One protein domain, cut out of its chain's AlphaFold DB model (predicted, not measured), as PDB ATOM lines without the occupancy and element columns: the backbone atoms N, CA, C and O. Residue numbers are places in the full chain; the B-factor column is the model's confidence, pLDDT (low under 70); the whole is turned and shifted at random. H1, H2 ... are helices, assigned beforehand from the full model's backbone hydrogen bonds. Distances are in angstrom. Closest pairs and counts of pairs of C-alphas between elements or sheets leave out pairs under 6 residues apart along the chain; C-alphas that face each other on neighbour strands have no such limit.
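Overview. This is residues 14 to 62 of the 115 residues of an uncharacterized protein of Providencia sp. wls1948 (UniProt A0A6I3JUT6). Picture a wedge of two longer helices, H1 and H3, which run opposite ways, meet where residues 14 to 20 of H1 touch residues 51 to 55 of H3, and spread apart from there toward the short H2, which bridges the wide end. The printed part has 49 residues with three named helices, in the order H1, H2, H3, and no named strand; its class is all helix. It is compact, with a radius of gyration of the C-alphas of 10.9 A, yet elongated in outline, spanning 30 by 19 by 15 A.

Arrangement. Begin with H1, residues 14 to 27; with its residues 14 to 20 alone it touches residues 51 to 55 of H3, residues 43 to 61. Look there for their closest C-alphas, those of Leu 16 and Cys 55, 5.9 A apart. The two helices run opposite ways at a steep tilt of 44 degrees. Next comes H2, residues 29 to 35, close to H1 but not clearly touching it: the closest C-alphas, those of Met 24 and Leu 32, are 6.9 A apart. Their lines are about perpendicular, at 85 degrees. H2 is also close to H3 but not clearly touching, with the C-alphas of Ala 33 and Ser 43 closest at 6.1 A; these two run the same way at a steep tilt of 64 degrees. In H1 and H2 every O i to N i+4 pair is within hydrogen-bond range; in H3, 14 of 15 are.

Along the chain. Find C-alpha 14 at (-32.243, 11.154, -13.428); from there H1 runs 20.2 A to C-alpha 27. H2 starts at C-alpha 29, at (-28.857, 29.339, -20.811). H3, 26.4 A long, ends at C-alpha 61, at (-19.898, 3.345, -18.310).

Size, cuts and confidence. The farthest C-alphas, Ser 41 and Gly 62, are 31.8 A apart. The printed part has no cut; the link from H1 to H2 is tight, and that from H2 to H3 is short. The model's mean pLDDT over the printed part is 81.2, and no printed residue is under 70.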
ATOM      1  N   ASN A  14     -31.262  10.124 -13.776       81.62
ATOM      2  CA  ASN A  14     -32.243  11.154 -13.428       81.62
ATOM      3  C   ASN A  14     -31.708  12.157 -12.390       81.62
ATOM      4  O   ASN A  14     -32.006  13.353 -12.466       81.62
ATOM      5  N   GLU A  15     -30.908  11.692 -11.430       81.38
ATOM      6  CA  GLU A  15     -30.291  12.555 -10.415       81.38
ATOM      7  C   GLU A  15     -29.201  13.428 -11.040       81.38
ATOM      8  O   GLU A  15     -29.182  14.641 -10.818       81.38
ATOM      9  N   LEU A  16     -28.357  12.839 -11.897       83.75
ATOM     10  CA  LEU A  16     -27.361  13.585 -12.671       83.75
ATOM     11  C   LEU A  16     -28.017  14.649 -13.553       83.75
ATOM     12  O   LEU A  16     -27.579  15.801 -13.563       83.75
ATOM     13  N   MET A  17     -29.093  14.287 -14.251       84.56
ATOM     14  CA  MET A  17     -29.841  15.216 -15.094       84.56
ATOM     15  C   MET A  17     -30.360  16.406 -14.282       84.56
ATOM     16  O   MET A  17     -30.166  17.560 -14.668       84.56
ATOM     17  N   THR A  18     -30.983  16.138 -13.135       85.12
ATOM     18  CA  THR A  18     -31.523  17.185 -12.255       85.12
ATOM     19  C   THR A  18     -30.417  18.130 -11.782       85.12
ATOM     20  O   THR A  18     -30.574  19.351 -11.861       85.12
ATOM     21  N   PHE A  19     -29.274  17.579 -11.366       85.88
ATOM     22  CA  PHE A  19     -28.107  18.363 -10.969       85.88
ATOM     23  C   PHE A  19     -27.596  19.255 -12.109       85.88
ATOM     24  O   PHE A  19     -27.423  20.461 -11.922       85.88
ATOM     25  N   TYR A  20     -27.388  18.707 -13.310       84.25
ATOM     26  CA  TYR A  20     -26.854  19.484 -14.432       84.25
ATOM     27  C   TYR A  20     -27.829  20.543 -14.944       84.25
ATOM     28  O   TYR A  20     -27.395  21.632 -15.322       84.25
ATOM     29  N   ILE A  21     -29.138  20.283 -14.897       82.25
ATOM     30  CA  ILE A  21     -30.157  21.294 -15.196       82.25
ATOM     31  C   ILE A  21     -30.074  22.453 -14.192       82.25
ATOM     32  O   ILE A  21     -30.077  23.615 -14.603       82.25
ATOM     33  N   GLN A  22     -29.945  22.170 -12.892       84.50
ATOM     34  CA  GLN A  22     -29.776  23.211 -11.869       84.50
ATOM     35  C   GLN A  22     -28.499  24.035 -12.090       84.50
ATOM     36  O   GLN A  22     -28.542  25.264 -12.027       84.50
ATOM     37  N   GLN A  23     -27.380  23.383 -12.422       83.50
ATOM     38  CA  GLN A  23     -26.133  24.087 -12.743       83.50
ATOM     39  C   GLN A  23     -26.215  24.882 -14.051       83.50
ATOM     40  O   GLN A  23     -25.627  25.952 -14.181       83.50
ATOM     41  N   MET A  24     -26.983  24.420 -15.036       79.12
ATOM     42  CA  MET A  24     -27.229  25.206 -16.244       79.12
ATOM     43  C   MET A  24     -27.959  26.515 -15.913       79.12
ATOM     44  O   MET A  24     -27.632  27.556 -16.490       79.12
ATOM     45  N   TYR A  25     -28.931  26.484 -14.997       78.81
ATOM     46  CA  TYR A  25     -29.641  27.695 -14.586       78.81
ATOM     47  C   TYR A  25     -28.727  28.707 -13.888       78.81
ATOM     48  O   TYR A  25     -28.905  29.905 -14.105       78.81
ATOM     49  N   SER A  26     -27.726  28.257 -13.123       80.19
ATOM     50  CA  SER A  26     -26.770  29.152 -12.454       80.19
ATOM     51  C   SER A  26     -25.773  29.806 -13.423       80.19
ATOM     52  O   SER A  26     -25.401  30.961 -13.227       80.19
ATOM     53  N   VAL A  27     -25.379  29.112 -14.497       79.00
ATOM     54  CA  VAL A  27     -24.472  29.638 -15.544       79.00
ATOM     55  C   VAL A  27     -25.206  30.511 -16.573       79.00
ATOM     56  O   VAL A  27     -24.613  31.388 -17.205       79.00
ATOM     57  N   GLY A  28     -26.508  30.287 -16.750       75.12
ATOM     58  CA  GLY A  28     -27.331  30.977 -17.732       75.12
ATOM     59  C   GLY A  28     -27.355  30.267 -19.089       75.12
ATOM     60  O   GLY A  28     -26.347  29.812 -19.636       75.12
ATOM     61  N   ASN A  29     -28.554  30.205 -19.673       71.31
ATOM     62  CA  ASN A  29     -28.857  29.339 -20.811       71.31
ATOM     63  C   ASN A  29     -27.966  29.635 -22.040       71.31
ATOM     64  O   ASN A  29     -27.473  28.724 -22.704       71.31
ATOM     65  N   ASN A  30     -27.713  30.906 -22.347       76.19
ATOM     66  CA  ASN A  30     -26.972  31.292 -23.554       76.19
ATOM     67  C   ASN A  30     -25.462  31.027 -23.442       76.19
ATOM     68  O   ASN A  30     -24.840  30.650 -24.436       76.19
ATOM     69  N   GLY A  31     -24.891  31.170 -22.241       75.81
ATOM     70  CA  GLY A  31     -23.470  30.919 -21.994       75.81
ATOM     71  C   GLY A  31     -23.113  29.455 -22.227       75.81
ATOM     72  O   GLY A  31     -22.181  29.147 -22.971       75.81
ATOM     73  N   LEU A  32     -23.933  28.551 -21.688       76.81
ATOM     74  CA  LEU A  32     -23.723  27.119 -21.859       76.81
ATOM     75  C   LEU A  32     -23.949  26.656 -23.308       76.81
ATOM     76  O   LEU A  32     -23.186  25.839 -23.815       76.81
ATOM     77  N   ALA A  33     -24.963  27.196 -24.001       78.56
ATOM     78  CA  ALA A  33     -25.208  26.853 -25.408       78.56
ATOM     79  C   ALA A  33     -23.970  27.132 -26.268       78.56
ATOM     80  O   ALA A  33     -23.564  26.290 -27.062       78.56
ATOM     81  N   LYS A  34     -23.356  28.303 -26.064       80.75
ATOM     82  CA  LYS A  34     -22.163  28.731 -26.794       80.75
ATOM     83  C   LYS A  34     -20.961  27.837 -26.491       80.75
ATOM     84  O   LYS A  34     -20.260  27.454 -27.421       80.75
ATOM     85  N   ALA A  35     -20.751  27.481 -25.224       80.88
ATOM     86  CA  ALA A  35     -19.659  26.598 -24.810       80.88
ATOM     87  C   ALA A  35     -19.789  25.182 -25.399       80.88
ATOM     88  O   ALA A  35     -18.792  24.585 -25.793       80.88
ATOM     89  N   LEU A  36     -21.018  24.672 -25.509       81.00
ATOM     90  CA  LEU A  36     -21.317  23.363 -26.095       81.00
ATOM     91  C   LEU A  36     -21.436  23.391 -27.632       81.00
ATOM     92  O   LEU A  36     -21.749  22.367 -28.236       81.00
ATOM     93  N   GLY A  37     -21.235  24.547 -28.277       82.12
ATOM     94  CA  GLY A  37     -21.363  24.693 -29.731       82.12
ATOM     95  C   GLY A  37     -22.799  24.556 -30.257       82.12
ATOM     96  O   GLY A  37     -23.008  24.267 -31.433       82.12
ATOM     97  N   ILE A  38     -23.806  24.754 -29.403       83.69
ATOM     98  CA  ILE A  38     -25.219  24.612 -29.757       83.69
ATOM     99  C   ILE A  38     -25.736  25.922 -30.349       83.69
ATOM    100  O   ILE A  38     -25.676  26.984 -29.723       83.69
ATOM    101  N   HIS A  39     -26.316  25.840 -31.545       81.31
ATOM    102  CA  HIS A  39     -26.919  26.997 -32.197       81.31
ATOM    103  C   HIS A  39     -28.115  27.542 -31.381       81.31
ATOM    104  O   HIS A  39     -28.972  26.753 -30.964       81.31
ATOM    105  N   PRO A  40     -28.259  28.873 -31.198       75.19
ATOM    106  CA  PRO A  40     -29.315  29.464 -30.371       75.19
ATOM    107  C   PRO A  40     -30.736  29.015 -30.736       75.19
ATOM    108  O   PRO A  40     -31.548  28.779 -29.848       75.19
ATOM    109  N   SER A  41     -31.022  28.810 -32.027       80.25
ATOM    110  CA  SER A  41     -32.346  28.365 -32.496       80.25
ATOM    111  C   SER A  41     -32.705  26.918 -32.134       80.25
ATOM    112  O   SER A  41     -33.879  26.562 -32.156       80.25
ATOM    113  N   LYS A  42     -31.719  26.076 -31.795       79.56
ATOM    114  CA  LYS A  42     -31.923  24.671 -31.382       79.56
ATOM    115  C   LYS A  42     -31.552  24.409 -29.923       79.56
ATOM    116  O   LYS A  42     -31.796  23.326 -29.403       79.56
ATOM    117  N   SER A  43     -31.038  25.440 -29.258       73.31
ATOM    118  CA  SER A  43     -30.604  25.499 -27.866       73.31
ATOM    119  C   SER A  43     -31.511  24.739 -26.898       73.31
ATOM    120  O   SER A  43     -31.023  23.884 -26.171       73.31
ATOM    121  N   SER A  44     -32.824  24.982 -26.922       74.06
ATOM    122  CA  SER A  44     -33.769  24.326 -26.003       74.06
ATOM    123  C   SER A  44     -33.793  22.797 -26.160       74.06
ATOM    124  O   SER A  44     -33.708  22.059 -25.182       74.06
ATOM    125  N   ARG A  45     -33.847  22.314 -27.407       77.12
ATOM    126  CA  ARG A  45     -34.046  20.892 -27.703       77.12
ATOM    127  C   ARG A  45     -32.746  20.096 -27.634       77.12
ATOM    128  O   ARG A  45     -32.723  18.988 -27.104       77.12
ATOM    129  N   ASP A  46     -31.662  20.665 -28.152       82.12
ATOM    130  CA  ASP A  46     -30.385  19.961 -28.240       82.12
ATOM    131  C   ASP A  46     -29.704  19.861 -26.869       82.12
ATOM    132  O   ASP A  46     -29.077  18.845 -26.589       82.12
ATOM    133  N   LYS A  47     -29.895  20.836 -25.966       78.12
ATOM    134  CA  LYS A  47     -29.335  20.778 -24.604       78.12
ATOM    135  C   LYS A  47     -29.885  19.635 -23.777       78.12
ATOM    136  O   LYS A  47     -29.103  18.875 -23.223       78.12
ATOM    137  N   ALA A  48     -31.211  19.510 -23.711       80.50
ATOM    138  CA  ALA A  48     -31.849  18.439 -22.955       80.50
ATOM    139  C   ALA A  48     -31.388  17.069 -23.469       80.50
ATOM    140  O   ALA A  48     -31.010  16.205 -22.685       80.50
ATOM    141  N   ARG A  49     -31.313  16.914 -24.798       84.81
ATOM    142  CA  ARG A  49     -30.822  15.688 -25.436       84.81
ATOM    143  C   ARG A  49     -29.351  15.403 -25.122       84.81
ATOM    144  O   ARG A  49     -29.003  14.264 -24.843       84.81
ATOM    145  N   ILE A  50     -28.483  16.413 -25.196       85.69
ATOM    146  CA  ILE A  50     -27.046  16.260 -24.920       85.69
ATOM    147  C   ILE A  50     -26.819  15.895 -23.453       85.69
ATOM    148  O   ILE A  50     -26.028  14.998 -23.172       85.69
ATOM    149  N   PHE A  51     -27.532  16.542 -22.531       85.62
ATOM    150  CA  PHE A  51     -27.446  16.209 -21.114       85.62
ATOM    151  C   PHE A  51     -27.943  14.802 -20.812       85.62
ATOM    152  O   PHE A  51     -27.285  14.093 -20.057       85.62
ATOM    153  N   ASP A  52     -29.041  14.373 -21.431       86.81
ATOM    154  CA  ASP A  52     -29.581  13.024 -21.243       86.81
ATOM    155  C   ASP A  52     -28.573  11.964 -21.680       86.81
ATOM    156  O   ASP A  52     -28.200  11.087 -20.902       86.81
ATOM    157  N   LEU A  53     -28.025  12.126 -22.884       88.56
ATOM    158  CA  LEU A  53     -26.991  11.234 -23.402       88.56
ATOM    159  C   LEU A  53     -25.739  11.228 -22.515       88.56
ATOM    160  O   LEU A  53     -25.189  10.163 -22.244       88.56
ATOM    161  N   ALA A  54     -25.296  12.390 -22.028       86.75
ATOM    162  CA  ALA A  54     -24.147  12.476 -21.130       86.75
ATOM    163  C   ALA A  54     -24.402  11.761 -19.792       86.75
ATOM    164  O   ALA A  54     -23.545  11.010 -19.329       86.75
ATOM    165  N   CYS A  55     -25.586  11.933 -19.195       87.88
ATOM    166  CA  CYS A  55     -25.955  11.259 -17.948       87.88
ATOM    167  C   CYS A  55     -26.031   9.743 -18.135       87.88
ATOM    168  O   CYS A  55     -25.505   9.002 -17.311       87.88
ATOM    169  N   GLN A  56     -26.613   9.274 -19.241       86.44
ATOM    170  CA  GLN A  56     -26.659   7.847 -19.570       86.44
ATOM    171  C   GLN A  56     -25.259   7.257 -19.770       86.44
ATOM    172  O   GLN A  56     -24.997   6.146 -19.313       86.44
ATOM    173  N   LEU A  57     -24.343   7.985 -20.417       84.44
ATOM    174  CA  LEU A  57     -22.958   7.536 -20.576       84.44
ATOM    175  C   LEU A  57     -22.260   7.389 -19.223       84.44
ATOM    176  O   LEU A  57     -21.642   6.357 -18.971       84.44
ATOM    177  N   VAL A  58     -22.402   8.381 -18.342       84.69
ATOM    178  CA  VAL A  58     -21.798   8.343 -17.003       84.69
ATOM    179  C   VAL A  58     -22.412   7.232 -16.149       84.69
ATOM    180  O   VAL A  58     -21.669   6.489 -15.515       84.69
ATOM    181  N   SER A  59     -23.733   7.053 -16.161       82.81
ATOM    182  CA  SER A  59     -24.387   5.992 -15.384       82.81
ATOM    183  C   SER A  59     -24.060   4.584 -15.900       82.81
ATOM    184  O   SER A  59     -23.906   3.667 -15.098       82.81
ATOM    185  N   ASN A  60     -23.933   4.392 -17.218       81.69
ATOM    186  CA  ASN A  60     -23.694   3.066 -17.801       81.69
ATOM    187  C   ASN A  60     -22.215   2.671 -17.824       81.69
ATOM    188  O   ASN A  60     -21.885   1.505 -17.609       81.69
ATOM    189  N   PHE A  61     -21.323   3.620 -18.114       81.06
ATOM    190  CA  PHE A  61     -19.898   3.345 -18.310       81.06
ATOM    191  C   PHE A  61     -19.020   3.864 -17.169       81.06
ATOM    192  O   PHE A  61     -17.858   3.467 -17.076       81.06
ATOM    193  N   GLY A  62     -19.564   4.696 -16.279       76.06
ATOM    194  CA  GLY A  62     -18.804   5.342 -15.218       76.06
ATOM    195  C   GLY A  62     -17.847   6.399 -15.761       76.06
ATOM    196  O   GLY A  62     -17.947   6.853 -16.902       76.06
TER     197      GLY A  62